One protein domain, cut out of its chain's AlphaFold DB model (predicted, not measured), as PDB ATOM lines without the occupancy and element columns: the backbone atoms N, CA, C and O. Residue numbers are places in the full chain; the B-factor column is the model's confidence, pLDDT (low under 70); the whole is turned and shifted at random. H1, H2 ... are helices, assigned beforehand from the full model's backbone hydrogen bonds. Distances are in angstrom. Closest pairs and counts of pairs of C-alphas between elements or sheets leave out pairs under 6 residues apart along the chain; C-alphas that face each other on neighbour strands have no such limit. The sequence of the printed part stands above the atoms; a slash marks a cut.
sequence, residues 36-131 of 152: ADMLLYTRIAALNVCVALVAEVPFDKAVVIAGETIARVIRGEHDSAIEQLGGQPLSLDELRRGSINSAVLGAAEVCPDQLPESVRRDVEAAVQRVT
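AT A GLANCE: This is residues 36 to 131 of the 152 residues of a protein of Cyanobium sp. NS01 (UniProt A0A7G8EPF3). Two long helices, H1 and H2, fold into a helical hairpin, and a third, H3, packs across one side of both at steep tilts. H4 leads away from the last part of H3 as an arm, meeting it over a short stretch, while a long loop, residues 78 to 91, lies at the other end, between H2 and H3. The printed part has 96 residues with four named helices, H1, H2, H3 and H4 in chain order, and no named strand; its class is all helix. It is compact, with a radius of gyration of the C-alphas of 13.3 A, and spans 37 by 33 by 21 A.

IN THESE COORDINATES: H1 holds residues 36 to 54; it begins at C-alpha 36 at (191.258, 243.323, 209.039) and is 27.4 A long from first to last C-alpha. H2, residues 59 to 77, is 27.0 A long and ends at C-alpha 77 at (198.214, 250.176, 218.731). H3, residues 92 to 110, is 25.6 A long. H4, residues 117 to 131, is 21.2 A long and ends at C-alpha 131 at (173.969, 228.261, 212.995).

HOW THE PARTS SIT: H1 and H2 form a helical hairpin: they touch and run opposite ways at a shallow tilt of 31 degrees, and their closest C-alphas, those of Ala 45 and Ala 66, are 5.1 A apart. H3 is the hub, touching the three other helices. H1 touches H3 with residues 42 to 50 alone; the closest C-alphas, those of Ala 46 and Ala 107, are 4.3 A apart. H1 and H3 run the same way at a steep tilt of 69 degrees, only just short of about perpendicular. H2 and H3 touch and run opposite ways at a steep tilt of 58 degrees, with their closest C-alphas, those of Gly 67 and Ile 100, 4.3 A apart. H3 and H4 only just touch, with 3 pairs of C-alphas within 8 A, through residues 105 to 108 of H3 and 120 to 123 of H4. Their closest C-alphas, those of Ala 108 and Arg 120, are 6.5 A apart, and their lines are about perpendicular at 82 degrees. H4 is apart from H1 and from H2. The helix packing is mostly crossed, with 1 of the 4 touching pairs at a shallow tilt. In H1, H2, H3 and H4 every O i to N i+4 pair is within hydrogen-bond range.

THE WHOLE: The two C-alphas farthest apart, those of Glu 56 and Gly 86, are 38.1 A apart. The printed part has no cut. The link from H1 to H2 is tight, that from H3 to H4 is short, and that from H2 to H3, with 14 residues, is long; the C-alphas of this long link lie 15 to 20 A from the mean of all C-alphas. The mean pLDDT of the printed part is 95.1 and that of H4 is 87; no printed residue is under 70.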
ATOM      1  N   ALA A  36     190.054 244.001 209.508       97.62
ATOM      2  CA  ALA A  36     191.258 243.323 209.039       97.62
ATOM      3  C   ALA A  36     192.269 243.107 210.178       97.62
ATOM      4  O   ALA A  36     192.843 242.018 210.283       97.62
ATOM      5  N   ASP A  37     192.432 244.099 211.059       97.56
ATOM      6  CA  ASP A  37     193.274 243.977 212.253       97.56
ATOM      7  C   ASP A  37     192.729 242.890 213.183       97.56
ATOM      8  O   ASP A  37     193.465 241.999 213.607       97.56
ATOM      9  N   MET A  38     191.418 242.885 213.433       97.06
ATOM     10  CA  MET A  38     190.787 241.895 214.310       97.06
ATOM     11  C   MET A  38     190.864 240.466 213.756       97.06
ATOM     12  O   MET A  38     191.087 239.520 214.524       97.06
ATOM     13  N   LEU A  39     190.738 240.281 212.438       96.25
ATOM     14  CA  LEU A  39     190.949 238.985 211.782       96.25
ATOM     15  C   LEU A  39     192.397 238.513 211.943       96.25
ATOM     16  O   LEU A  39     192.637 237.356 212.310       96.25
ATOM     17  N   LEU A  40     193.364 239.408 211.723       97.44
ATOM     18  CA  LEU A  40     194.781 239.118 211.923       97.44
ATOM     19  C   LEU A  40     195.063 238.729 213.380       97.44
ATOM     20  O   LEU A  40     195.676 237.692 213.641       97.44
ATOM     21  N   TYR A  41     194.575 239.516 214.336       97.44
ATOM     22  CA  TYR A  41     194.775 239.277 215.763       97.44
ATOM     23  C   TYR A  41     194.129 237.982 216.236       97.44
ATOM     24  O   TYR A  41     194.725 237.270 217.040       97.44
ATOM     25  N   THR A  42     192.973 237.614 215.689       95.94
ATOM     26  CA  THR A  42     192.325 236.329 215.989       95.94
ATOM     27  C   THR A  42     193.166 235.151 215.495       95.94
ATOM     28  O   THR A  42     193.370 234.185 216.233       95.94
ATOM     29  N   ARG A  43     193.734 235.237 214.284       97.25
ATOM     30  CA  ARG A  43     194.654 234.206 213.769       97.25
ATOM     31  C   ARG A  43     195.932 234.116 214.604       97.25
ATOM     32  O   ARG A  43     196.373 233.014 214.923       97.25
ATOM     33  N   ILE A  44     196.493 235.252 215.015       97.62
ATOM     34  CA  ILE A  44     197.657 235.294 215.912       97.62
ATOM     35  C   ILE A  44     197.315 234.683 217.277       97.62
ATOM     36  O   ILE A  44     198.100 233.901 217.810       97.62
ATOM     37  N   ALA A  45     196.153 235.000 217.848       97.62
ATOM     38  CA  ALA A  45     195.705 234.443 219.120       97.62
ATOM     39  C   ALA A  45     195.585 232.917 219.054       97.62
ATOM     40  O   ALA A  45     196.115 232.228 219.923       97.62
ATOM     41  N   ALA A  46     194.967 232.397 217.989       97.69
ATOM     42  CA  ALA A  46     194.859 230.963 217.741       97.69
ATOM     43  C   ALA A  46     196.238 230.293 217.716       97.69
ATOM     44  O   ALA A  46     196.479 229.345 218.457       97.69
ATOM     45  N   LEU A  47     197.174 230.833 216.926       97.88
ATOM     46  CA  LEU A  47     198.531 230.291 216.822       97.88
ATOM     47  C   LEU A  47     199.277 230.325 218.161       97.88
ATOM     48  O   LEU A  47     199.964 229.360 218.487       97.88
ATOM     49  N   ASN A  48     199.115 231.386 218.956       97.44
ATOM     50  CA  ASN A  48     199.697 231.453 220.298       97.44
ATOM     51  C   ASN A  48     199.161 230.342 221.207       97.44
ATOM     52  O   ASN A  48     199.947 229.706 221.907       97.44
ATOM     53  N   VAL A  49     197.851 230.073 221.172       98.25
ATOM     54  CA  VAL A  49     197.257 228.957 221.925       98.25
ATOM     55  C   VAL A  49     197.829 227.626 221.446       98.25
ATOM     56  O   VAL A  49     198.327 226.861 222.265       98.25
ATOM     57  N   CYS A  50     197.822 227.366 220.137       97.44
ATOM     58  CA  CYS A  50     198.317 226.108 219.573       97.44
ATOM     59  C   CYS A  50     199.787 225.850 219.943       97.44
ATOM     60  O   CYS A  50     200.142 224.784 220.442       97.44
ATOM     61  N   VAL A  51     200.659 226.849 219.774       97.81
ATOM     62  CA  VAL A  51     202.082 226.720 220.125       97.81
ATOM     63  C   VAL A  51     202.269 226.503 221.628       97.81
ATOM     64  O   VAL A  51     203.096 225.682 222.023       97.81
ATOM     65  N   ALA A  52     201.491 227.186 222.469       98.12
ATOM     66  CA  ALA A  52     201.544 226.991 223.914       98.12
ATOM     67  C   ALA A  52     201.125 225.566 224.316       98.12
ATOM     68  O   ALA A  52     201.780 224.961 225.162       98.12
ATOM     69  N   LEU A  53     200.094 225.004 223.679       97.56
ATOM     70  CA  LEU A  53     199.656 223.625 223.921       97.56
ATOM     71  C   LEU A  53     200.716 222.599 223.509       97.56
ATOM     72  O   LEU A  53     200.972 221.659 224.256       97.56
ATOM     73  N   VAL A  54     201.385 222.803 222.368       96.94
ATOM     74  CA  VAL A  54     202.528 221.967 221.945       96.94
ATOM     75  C   VAL A  54     203.688 222.056 222.942       96.94
ATOM     76  O   VAL A  54     204.384 221.070 223.164       96.94
ATOM     77  N   ALA A  55     203.877 223.215 223.571       97.62
ATOM     78  CA  ALA A  55     204.835 223.418 224.655       97.62
ATOM     79  C   ALA A  55     204.317 222.944 226.031       97.62
ATOM     80  O   ALA A  55     204.881 223.326 227.058       97.62
ATOM     81  N   GLU A  56     203.243 222.147 226.060       96.69
ATOM     82  CA  GLU A  56     202.629 221.561 227.260       96.69
ATOM     83  C   GLU A  56     202.135 222.596 228.289       96.69
ATOM     84  O   GLU A  56     201.959 222.301 229.475       96.69
ATOM     85  N   VAL A  57     201.861 223.827 227.847       98.06
ATOM     86  CA  VAL A  57     201.194 224.828 228.682       98.06
ATOM     87  C   VAL A  57     199.731 224.409 228.873       98.06
ATOM     88  O   VAL A  57     199.044 224.148 227.885       98.06
ATOM     89  N   PRO A  58     199.210 224.383 230.117       97.25
ATOM     90  CA  PRO A  58     197.804 224.083 230.372       97.25
ATOM     91  C   PRO A  58     196.864 224.982 229.566       97.25
ATOM     92  O   PRO A  58     197.099 226.187 229.458       97.25
ATOM     93  N   PHE A  59     195.793 224.405 229.020       96.19
ATOM     94  CA  PHE A  59     194.881 225.102 228.108       96.19
ATOM     95  C   PHE A  59     194.320 226.409 228.689       96.19
ATOM     96  O   PHE A  59     194.336 227.437 228.013       96.19
ATOM     97  N   ASP A  60     193.893 226.393 229.953       96.44
ATOM     98  CA  ASP A  60     193.389 227.561 230.679       96.44
ATOM     99  C   ASP A  60     194.417 228.702 230.722       96.44
ATOM    100  O   ASP A  60     194.076 229.868 230.526       96.44
ATOM    101  N   LYS A  61     195.699 228.369 230.891       98.06
ATOM    102  CA  LYS A  61     196.789 229.348 230.863       98.06
ATOM    103  C   LYS A  61     197.103 229.803 229.444       98.06
ATOM    104  O   LYS A  61     197.329 230.994 229.236       98.06
ATOM    105  N   ALA A  62     197.100 228.889 228.475       98.19
ATOM    106  CA  ALA A  62     197.398 229.188 227.078       98.19
ATOM    107  C   ALA A  62     196.439 230.247 226.507       98.19
ATOM    108  O   ALA A  62     196.884 231.242 225.931       98.19
ATOM    109  N   VAL A  63     195.131 230.090 226.735       97.69
ATOM    110  CA  VAL A  63     194.122 231.045 226.239       97.69
ATOM    111  C   VAL A  63     194.181 232.390 226.956       97.69
ATOM    112  O   VAL A  63     193.985 233.425 226.322       97.69
ATOM    113  N   VAL A  64     194.517 232.403 228.251       97.94
ATOM    114  CA  VAL A  64     194.725 233.646 229.009       97.94
ATOM    115  C   VAL A  64     195.953 234.400 228.495       97.94
ATOM    116  O   VAL A  64     195.875 235.609 228.295       97.94
ATOM    117  N   ILE A  65     197.065 233.708 228.228       97.81
ATOM    118  CA  ILE A  65     198.280 234.319 227.664       97.81
ATOM    119  C   ILE A  65     197.987 234.915 226.282       97.81
ATOM    120  O   ILE A  65     198.335 236.072 226.022       97.81
ATOM    121  N   ALA A  66     197.315 234.161 225.408       97.94
ATOM    122  CA  ALA A  66     196.933 234.641 224.083       97.94
ATOM    123  C   ALA A  66     195.987 235.852 224.165       97.94
ATOM    124  O   ALA A  66     196.214 236.866 223.502       97.94
ATOM    125  N   GLY A  67     194.974 235.786 225.031       97.56
ATOM    126  CA  GLY A  67     194.020 236.871 225.238       97.56
ATOM    127  C   GLY A  67     194.651 238.144 225.807       97.56
ATOM    128  O   GLY A  67     194.368 239.236 225.316       97.56
ATOM    129  N   GLU A  68     195.547 238.024 226.790       98.12
ATOM    130  CA  GLU A  68     196.299 239.160 227.346       98.12
ATOM    131  C   GLU A  68     197.193 239.810 226.287       98.12
ATOM    132  O   GLU A  68     197.298 241.037 226.230       98.12
ATOM    133  N   THR A  69     197.819 238.993 225.438       97.12
ATOM    134  CA  THR A  69     198.684 239.470 224.354       97.12
ATOM    135  C   THR A  69     197.897 240.362 223.402       97.12
ATOM    136  O   THR A  69     198.277 241.514 223.193       97.12
ATOM    137  N   ILE A  70     196.760 239.885 222.892       97.75
ATOM    138  CA  ILE A  70     195.936 240.666 221.962       97.75
ATOM    139  C   ILE A  70     195.294 241.877 222.640       97.75
ATOM    140  O   ILE A  70     195.323 242.968 222.076       97.75
ATOM    141  N   ALA A  71     194.802 241.748 223.874       98.06
ATOM    142  CA  ALA A  71     194.236 242.882 224.602       98.06
ATOM    143  C   ALA A  71     195.254 244.024 224.779       98.06
ATOM    144  O   ALA A  71     194.904 245.203 224.696       98.06
ATOM    145  N   ARG A  72     196.532 243.685 224.995       97.56
ATOM    146  CA  ARG A  72     197.616 244.672 225.078       97.56
ATOM    147  C   ARG A  72     197.987 245.263 223.726       97.56
ATOM    148  O   ARG A  72     198.269 246.456 223.698       97.56
ATOM    149  N   VAL A  73     197.961 244.474 222.652       97.31
ATOM    150  CA  VAL A  73     198.153 244.979 221.281       97.31
ATOM    151  C   VAL A  73     197.060 245.988 220.939       97.31
ATOM    152  O   VAL A  73     197.380 247.116 220.593       97.31
ATOM    153  N   ILE A  74     195.786 245.651 221.156       97.12
ATOM    154  CA  ILE A  74     194.665 246.562 220.867       97.12
ATOM    155  C   ILE A  74     194.764 247.843 221.704       97.12
ATOM    156  O   ILE A  74     194.551 248.944 221.204       97.12
ATOM    157  N   ARG A  75     195.141 247.735 222.981       96.69
ATOM    158  CA  ARG A  75     195.354 248.923 223.816       96.69
ATOM    159  C   ARG A  75     196.524 249.792 223.339       96.69
ATOM    160  O   ARG A  75     196.434 251.005 223.453       96.69
ATOM    161  N   GLY A  76     197.622 249.185 222.893       95.62
ATOM    162  CA  GLY A  76     198.839 249.907 222.510       95.62
ATOM    163  C   GLY A  76     198.777 250.523 221.114       95.62
ATOM    164  O   GLY A  76     199.218 251.651 220.934       95.62
ATOM    165  N   GLU A  77     198.216 249.795 220.150       95.62
ATOM    166  CA  GLU A  77     198.214 250.176 218.731       95.62
ATOM    167  C   GLU A  77     196.927 250.893 218.303       95.62
ATOM    168  O   GLU A  77     196.931 251.598 217.296       95.62
ATOM    169  N   HIS A  78     195.836 250.727 219.060       96.94
ATOM    170  CA  HIS A  78     194.498 251.200 218.683       96.94
ATOM    171  C   HIS A  78     193.784 251.998 219.782       96.94
ATOM    172  O   HIS A  78     192.568 252.175 219.717       96.94
ATOM    173  N   ASP A  79     194.500 252.440 220.825       95.81
ATOM    174  CA  ASP A  79     193.931 253.154 221.982       95.81
ATOM    175  C   ASP A  79     192.688 252.453 222.570       95.81
ATOM    176  O   ASP A  79     191.714 253.081 222.990       95.81
ATOM    177  N   SER A  80     192.707 251.115 222.584       96.75
ATOM    178  CA  SER A  80     191.601 250.271 223.051       96.75
ATOM    179  C   SER A  80     190.301 250.360 222.236       96.75
ATOM    180  O   SER A  80     189.288 249.799 222.659       96.75
ATOM    181  N   ALA A  81     190.301 251.023 221.082       97.06
ATOM    182  CA  ALA A  81     189.132 251.180 220.226       97.06
ATOM    183  C   ALA A  81     189.067 250.099 219.136       97.06
ATOM    184  O   ALA A  81     190.081 249.708 218.564       97.06
ATOM    185  N   ILE A  82     187.854 249.638 218.819       96.81
ATOM    186  CA  ILE A  82     187.575 248.668 217.747       96.81
ATOM    187  C   ILE A  82     186.449 249.231 216.876       96.81
ATOM    188  O   ILE A  82     185.379 249.569 217.390       96.81
ATOM    189  N   GLU A  83     186.658 249.325 215.561       96.94
ATOM    190  CA  GLU A  83     185.698 249.934 214.625       96.94
ATOM    191  C   GLU A  83     184.347 249.216 214.631       96.94
ATOM    192  O   GLU A  83     183.296 249.850 214.730       96.94
ATOM    193  N   GLN A  84     184.379 247.882 214.626       93.88
ATOM    194  CA  GLN A  84     183.190 247.020 214.646       93.88
ATOM    195  C   GLN A  84     182.335 247.208 215.915       93.88
ATOM    196  O   GLN A  84     181.175 246.803 215.936       93.88
ATOM    197  N   LEU A  85     182.892 247.831 216.961       94.50
ATOM    198  CA  LEU A  85     182.226 248.131 218.233       94.50
ATOM    199  C   LEU A  85     181.979 249.640 218.422       94.50
ATOM    200  O   LEU A  85     181.780 250.110 219.540       94.50
ATOM    201  N   GLY A  86     181.984 250.411 217.330       92.31
ATOM    202  CA  GLY A  86     181.689 251.846 217.338       92.31
ATOM    203  C   GLY A  86     182.885 252.741 217.669       92.31
ATOM    204  O   GLY A  86     182.697 253.931 217.928       92.31
ATOM    205  N   GLY A  87     184.104 252.190 217.682       92.31
ATOM    206  CA  GLY A  87     185.346 252.949 217.863       92.31
ATOM    207  C   GLY A  87     185.509 253.593 219.242       92.31
ATOM    208  O   GLY A  87     186.394 254.425 219.420       92.31
ATOM    209  N   GLN A  88     184.664 253.239 220.215       93.81
ATOM    210  CA  GLN A  88     184.839 253.684 221.592       93.81
ATOM    211  C   GLN A  88     185.913 252.834 222.284       93.81
ATOM    212  O   GLN A  88     185.925 251.614 222.094       93.81
ATOM    213  N   PRO A  89     186.795 253.446 223.094       96.31
ATOM    214  CA  PRO A  89     187.766 252.703 223.881       96.31
ATOM    215  C   PRO A  89     187.076 251.736 224.843       96.31
ATOM    216  O   PRO A  89     186.235 252.136 225.649       96.31
ATOM    217  N   LEU A  90     187.465 250.469 224.779       97.25
ATOM    218  CA  LEU A  90     187.052 249.446 225.730       97.25
ATOM    219  C   LEU A  90     188.005 249.395 226.924       97.25
ATOM    220  O   LEU A  90     189.204 249.667 226.817       97.25
ATOM    221  N   SER A  91     187.497 248.969 228.076       97.88
ATOM    222  CA  SER A  91     188.362 248.619 229.198       97.88
ATOM    223  C   SER A  91     189.262 247.436 228.832       97.88
ATOM    224  O   SER A  91     188.925 246.573 228.017       97.88
ATOM    225  N   LEU A  92     190.419 247.347 229.486       97.06
ATOM    226  CA  LEU A  92     191.324 246.220 229.271       97.06
ATOM    227  C   LEU A  92     190.661 244.876 229.607       97.06
ATOM    228  O   LEU A  92     190.943 243.880 228.952       97.06
ATOM    229  N   ASP A  93     189.765 244.840 230.592       97.69
ATOM    230  CA  ASP A  93     189.051 243.617 230.963       97.69
ATOM    231  C   ASP A  93     188.030 243.195 229.905       97.69
ATOM    232  O   ASP A  93     187.865 242.000 229.657       97.69
ATOM    233  N   GLU A  94     187.378 244.145 229.234       97.81
ATOM    234  CA  GLU A  94     186.544 243.855 228.061       97.81
ATOM    235  C   GLU A  94     187.384 243.306 226.909       97.81
ATOM    236  O   GLU A  94     187.048 242.254 226.360       97.81
ATOM    237  N   LEU A  95     188.518 243.950 226.610       98.00
ATOM    238  CA  LEU A  95     189.447 243.484 225.579       98.00
ATOM    239  C   LEU A  95     189.975 242.082 225.880       98.00
ATOM    240  O   LEU A  95     190.029 241.249 224.978       98.00
ATOM    241  N   ARG A  96     190.312 241.786 227.138       98.12
ATOM    242  CA  ARG A  96     190.742 240.450 227.578       98.12
ATOM    243  C   ARG A  96     189.663 239.411 227.335       98.12
ATOM    244  O   ARG A  96     189.938 238.401 226.698       98.12
ATOM    245  N   ARG A  97     188.436 239.647 227.809       97.50
ATOM    246  CA  ARG A  97     187.330 238.689 227.640       97.50
ATOM    247  C   ARG A  97     187.019 238.434 226.167       97.50
ATOM    248  O   ARG A  97     186.811 237.282 225.790       97.50
ATOM    249  N   GLY A  98     187.009 239.485 225.345       96.00
ATOM    250  CA  GLY A  98     186.836 239.356 223.898       96.00
ATOM    251  C   GLY A  98     187.968 238.549 223.266       96.00
ATOM    252  O   GLY A  98     187.720 237.553 222.592       96.00
ATOM    253  N   SER A  99     189.213 238.911 223.572       97.75
ATOM    254  CA  SER A  99     190.404 238.268 223.010       97.75
ATOM    255  C   SER A  99     190.537 236.798 223.410       97.75
ATOM    256  O   SER A  99     190.919 235.981 222.580       97.75
ATOM    257  N   ILE A 100     190.193 236.435 224.652       97.81
ATOM    258  CA  ILE A 100     190.183 235.035 225.108       97.81
ATOM    259  C   ILE A 100     189.153 234.227 224.313       97.81
ATOM    260  O   ILE A 100     189.479 233.146 223.830       97.81
ATOM    261  N   ASN A 101     187.932 234.746 224.126       94.94
ATOM    262  CA  ASN A 101     186.918 234.055 223.324       94.94
ATOM    263  C   ASN A 101     187.377 233.871 221.872       94.94
ATOM    264  O   ASN A 101     187.300 232.760 221.347       94.94
ATOM    265  N   SER A 102     187.921 234.919 221.250       94.94
ATOM    266  CA  SER A 102     188.484 234.827 219.899       94.94
ATOM    267  C   SER A 102     189.629 233.816 219.816       94.94
ATOM    268  O   SER A 102     189.713 233.071 218.844       94.94
ATOM    269  N   ALA A 103     190.483 233.737 220.842       97.00
ATOM    270  CA  ALA A 103     191.572 232.767 220.904       97.00
ATOM    271  C   ALA A 103     191.057 231.323 220.969       97.00
ATOM    272  O   ALA A 103     191.577 230.465 220.262       97.00
ATOM    273  N   VAL A 104     190.024 231.054 221.777       96.44
ATOM    274  CA  VAL A 104     189.407 229.720 221.898       96.44
ATOM    275  C   VAL A 104     188.775 229.290 220.575       96.44
ATOM    276  O   VAL A 104     189.057 228.196 220.089       96.44
ATOM    277  N   LEU A 105     187.954 230.158 219.976       94.56
ATOM    278  CA  LEU A 105     187.288 229.867 218.704       94.56
ATOM    279  C   LEU A 105     188.303 229.692 217.571       94.56
ATOM    280  O   LEU A 105     188.225 228.733 216.809       94.56
ATOM    281  N   GLY A 106     189.301 230.575 217.506       95.50
ATOM    282  CA  GLY A 106     190.370 230.481 216.522       95.50
ATOM    283  C   GLY A 106     191.218 229.219 216.696       95.50
ATOM    284  O   GLY A 106     191.553 228.572 215.708       95.50
ATOM    285  N   ALA A 107     191.540 228.823 217.931       96.75
ATOM    286  CA  ALA A 107     192.282 227.588 218.193       96.75
ATOM    287  C   ALA A 107     191.486 226.342 217.775       96.75
ATOM    288  O   ALA A 107     192.071 225.404 217.237       96.75
ATOM    289  N   ALA A 108     190.163 226.345 217.958       95.62
ATOM    290  CA  ALA A 108     189.302 225.246 217.520       95.62
ATOM    291  C   ALA A 108     189.265 225.081 216.000       95.62
ATOM    292  O   ALA A 108     189.148 223.961 215.513       95.62
ATOM    293  N   GLU A 109     189.418 226.173 215.255       94.00
ATOM    294  CA  GLU A 109     189.537 226.126 213.799       94.00
ATOM    295  C   GLU A 109     190.949 225.719 213.342       94.00
ATOM    296  O   GLU A 109     191.101 224.964 212.385       94.00
ATOM    297  N   VAL A 110     191.994 226.219 214.012       96.31
ATOM    298  CA  VAL A 110     193.390 226.103 213.546       96.31
ATOM    299  C   VAL A 110     194.080 224.819 214.014       96.31
ATOM    300  O   VAL A 110     194.847 224.231 213.253       96.31
ATOM    301  N   CYS A 111     193.850 224.381 215.252       96.06
ATOM    302  CA  CYS A 111     194.500 223.209 215.844       96.06
ATOM    303  C   CYS A 111     193.528 222.356 216.683       96.06
ATOM    304  O   CYS A 111     193.787 222.100 217.863       96.06
ATOM    305  N   PRO A 112     192.424 221.862 216.092       94.44
ATOM    306  CA  PRO A 112     191.394 221.126 216.825       94.44
ATOM    307  C   PRO A 112     191.943 219.902 217.565       94.44
ATOM    308  O   PRO A 112     191.490 219.598 218.660       94.44
ATOM    309  N   ASP A 113     192.944 219.212 217.022       93.88
ATOM    310  CA  ASP A 113     193.483 217.988 217.631       93.88
ATOM    311  C   ASP A 113     194.335 218.237 218.884       93.88
ATOM    312  O   ASP A 113     194.609 217.305 219.637       93.88
ATOM    313  N   GLN A 114     194.751 219.483 219.127       93.12
ATOM    314  CA  GLN A 114     195.558 219.861 220.294       93.12
ATOM    315  C   GLN A 114     194.694 220.297 221.485       93.12
ATOM    316  O   GLN A 114     195.186 220.407 222.607       93.12
ATOM    317  N   LEU A 115     193.409 220.571 221.251       94.25
ATOM    318  CA  LEU A 115     192.495 221.051 222.276       94.25
ATOM    319  C   LEU A 115     191.991 219.918 223.179       94.25
ATOM    320  O   LEU A 115     191.755 218.806 222.704       94.25
ATOM    321  N   PRO A 116     191.706 220.206 224.463       93.12
ATOM    322  CA  PRO A 116     191.005 219.261 225.321       93.12
ATOM    323  C   PRO A 116     189.638 218.894 224.735       93.12
ATOM    324  O   PRO A 116     188.881 219.766 224.312       93.12
ATOM    325  N   GLU A 117     189.277 217.612 224.781       92.44
ATOM    326  CA  GLU A 117     188.034 217.098 224.185       92.44
ATOM    327  C   GLU A 117     186.772 217.820 224.687       92.44
ATOM    328  O   GLU A 117     185.844 218.072 223.923       92.44
ATOM    329  N   SER A 118     186.733 218.206 225.968       88.88
ATOM    330  CA  SER A 118     185.626 218.998 226.516       88.88
ATOM    331  C   SER A 118     185.469 220.340 225.802       88.88
ATOM    332  O   SER A 118     184.363 220.688 225.411       88.88
ATOM    333  N   VAL A 119     186.577 221.043 225.559       91.75
ATOM    334  CA  VAL A 119     186.590 222.356 224.903       91.75
ATOM    335  C   VAL A 119     186.128 222.238 223.456       91.75
ATOM    336  O   VAL A 119     185.336 223.060 223.003       91.75
ATOM    337  N   ARG A 120     186.576 221.206 222.731       90.31
ATOM    338  CA  ARG A 120     186.154 220.991 221.337       90.31
ATOM    339  C   ARG A 120     184.644 220.828 221.232       90.31
ATOM    340  O   ARG A 120     184.015 221.495 220.416       90.31
ATOM    341  N   ARG A 121     184.066 219.995 222.104       91.50
ATOM    342  CA  ARG A 121     182.614 219.782 222.161       91.50
ATOM    343  C   ARG A 121     181.861 221.056 222.528       91.50
ATOM    344  O   ARG A 121     180.819 221.326 221.938       91.50
ATOM    345  N   ASP A 122     182.384 221.850 223.459       89.75
ATOM    346  CA  ASP A 122     181.761 223.118 223.851       89.75
ATOM    347  C   ASP A 122     181.758 224.133 222.700       89.75
ATOM    348  O   ASP A 122     180.744 224.801 222.475       89.75
ATOM    349  N   VAL A 123     182.858 224.219 221.940       89.81
ATOM    350  CA  VAL A 123     182.945 225.074 220.749       89.81
ATOM    351  C   VAL A 123     182.000 224.585 219.656       89.81
ATOM    352  O   VAL A 123     181.246 225.388 219.109       89.81
ATOM    353  N   GLU A 124     181.975 223.286 219.367       87.44
ATOM    354  CA  GLU A 124     181.074 222.718 218.361       87.44
ATOM    355  C   GLU A 124     179.603 222.970 218.723       87.44
ATOM    356  O   GLU A 124     178.827 223.459 217.901       87.44
ATOM    357  N   ALA A 125     179.234 222.740 219.986       88.81
ATOM    358  CA  ALA A 125     177.897 223.040 220.483       88.81
ATOM    359  C   ALA A 125     177.574 224.540 220.390       88.81
ATOM    360  O   ALA A 125     176.446 224.907 220.064       88.81
ATOM    361  N   ALA A 126     178.539 225.427 220.652       86.06
ATOM    362  CA  ALA A 126     178.348 226.865 220.479       86.06
ATOM    363  C   ALA A 126     178.111 227.242 219.008       86.06
ATOM    364  O   ALA A 126     177.166 227.977 218.724       86.06
ATOM    365  N   VAL A 127     178.889 226.695 218.073       84.31
ATOM    366  CA  VAL A 127     178.709 226.928 216.629       84.31
ATOM    367  C   VAL A 127     177.346 226.414 216.156       84.31
ATOM    368  O   VAL A 127     176.649 227.110 215.415       84.31
ATOM    369  N   GLN A 128     176.916 225.242 216.624       86.38
ATOM    370  CA  GLN A 128     175.598 224.684 216.302       86.38
ATOM    371  C   GLN A 128     174.450 225.555 216.830       86.38
ATOM    372  O   GLN A 128     173.453 225.714 216.136       86.38
ATOM    373  N   ARG A 129     174.588 226.179 218.008       84.62
ATOM    374  CA  ARG A 129     173.577 227.124 218.531       84.62
ATOM    375  C   ARG A 129     173.490 228.418 217.723       84.62
ATOM    376  O   ARG A 129     172.427 229.012 217.657       84.62
ATOM    377  N   VAL A 130     174.598 228.873 217.138       78.81
ATOM    378  CA  VAL A 130     174.626 230.108 216.331       78.81
ATOM    379  C   VAL A 130     174.137 229.859 214.897       78.81
ATOM    380  O   VAL A 130     173.574 230.752 214.272       78.81
ATOM    381  N   THR A 131     174.348 228.650 214.370       76.25
ATOM    382  CA  THR A 131     173.969 228.261 212.995       76.25
ATOM    383  C   THR A 131     172.612 227.555 212.909       76.25
ATOM    384  O   THR A 131     171.955 227.609 211.870       76.25
TER     385      THR A 131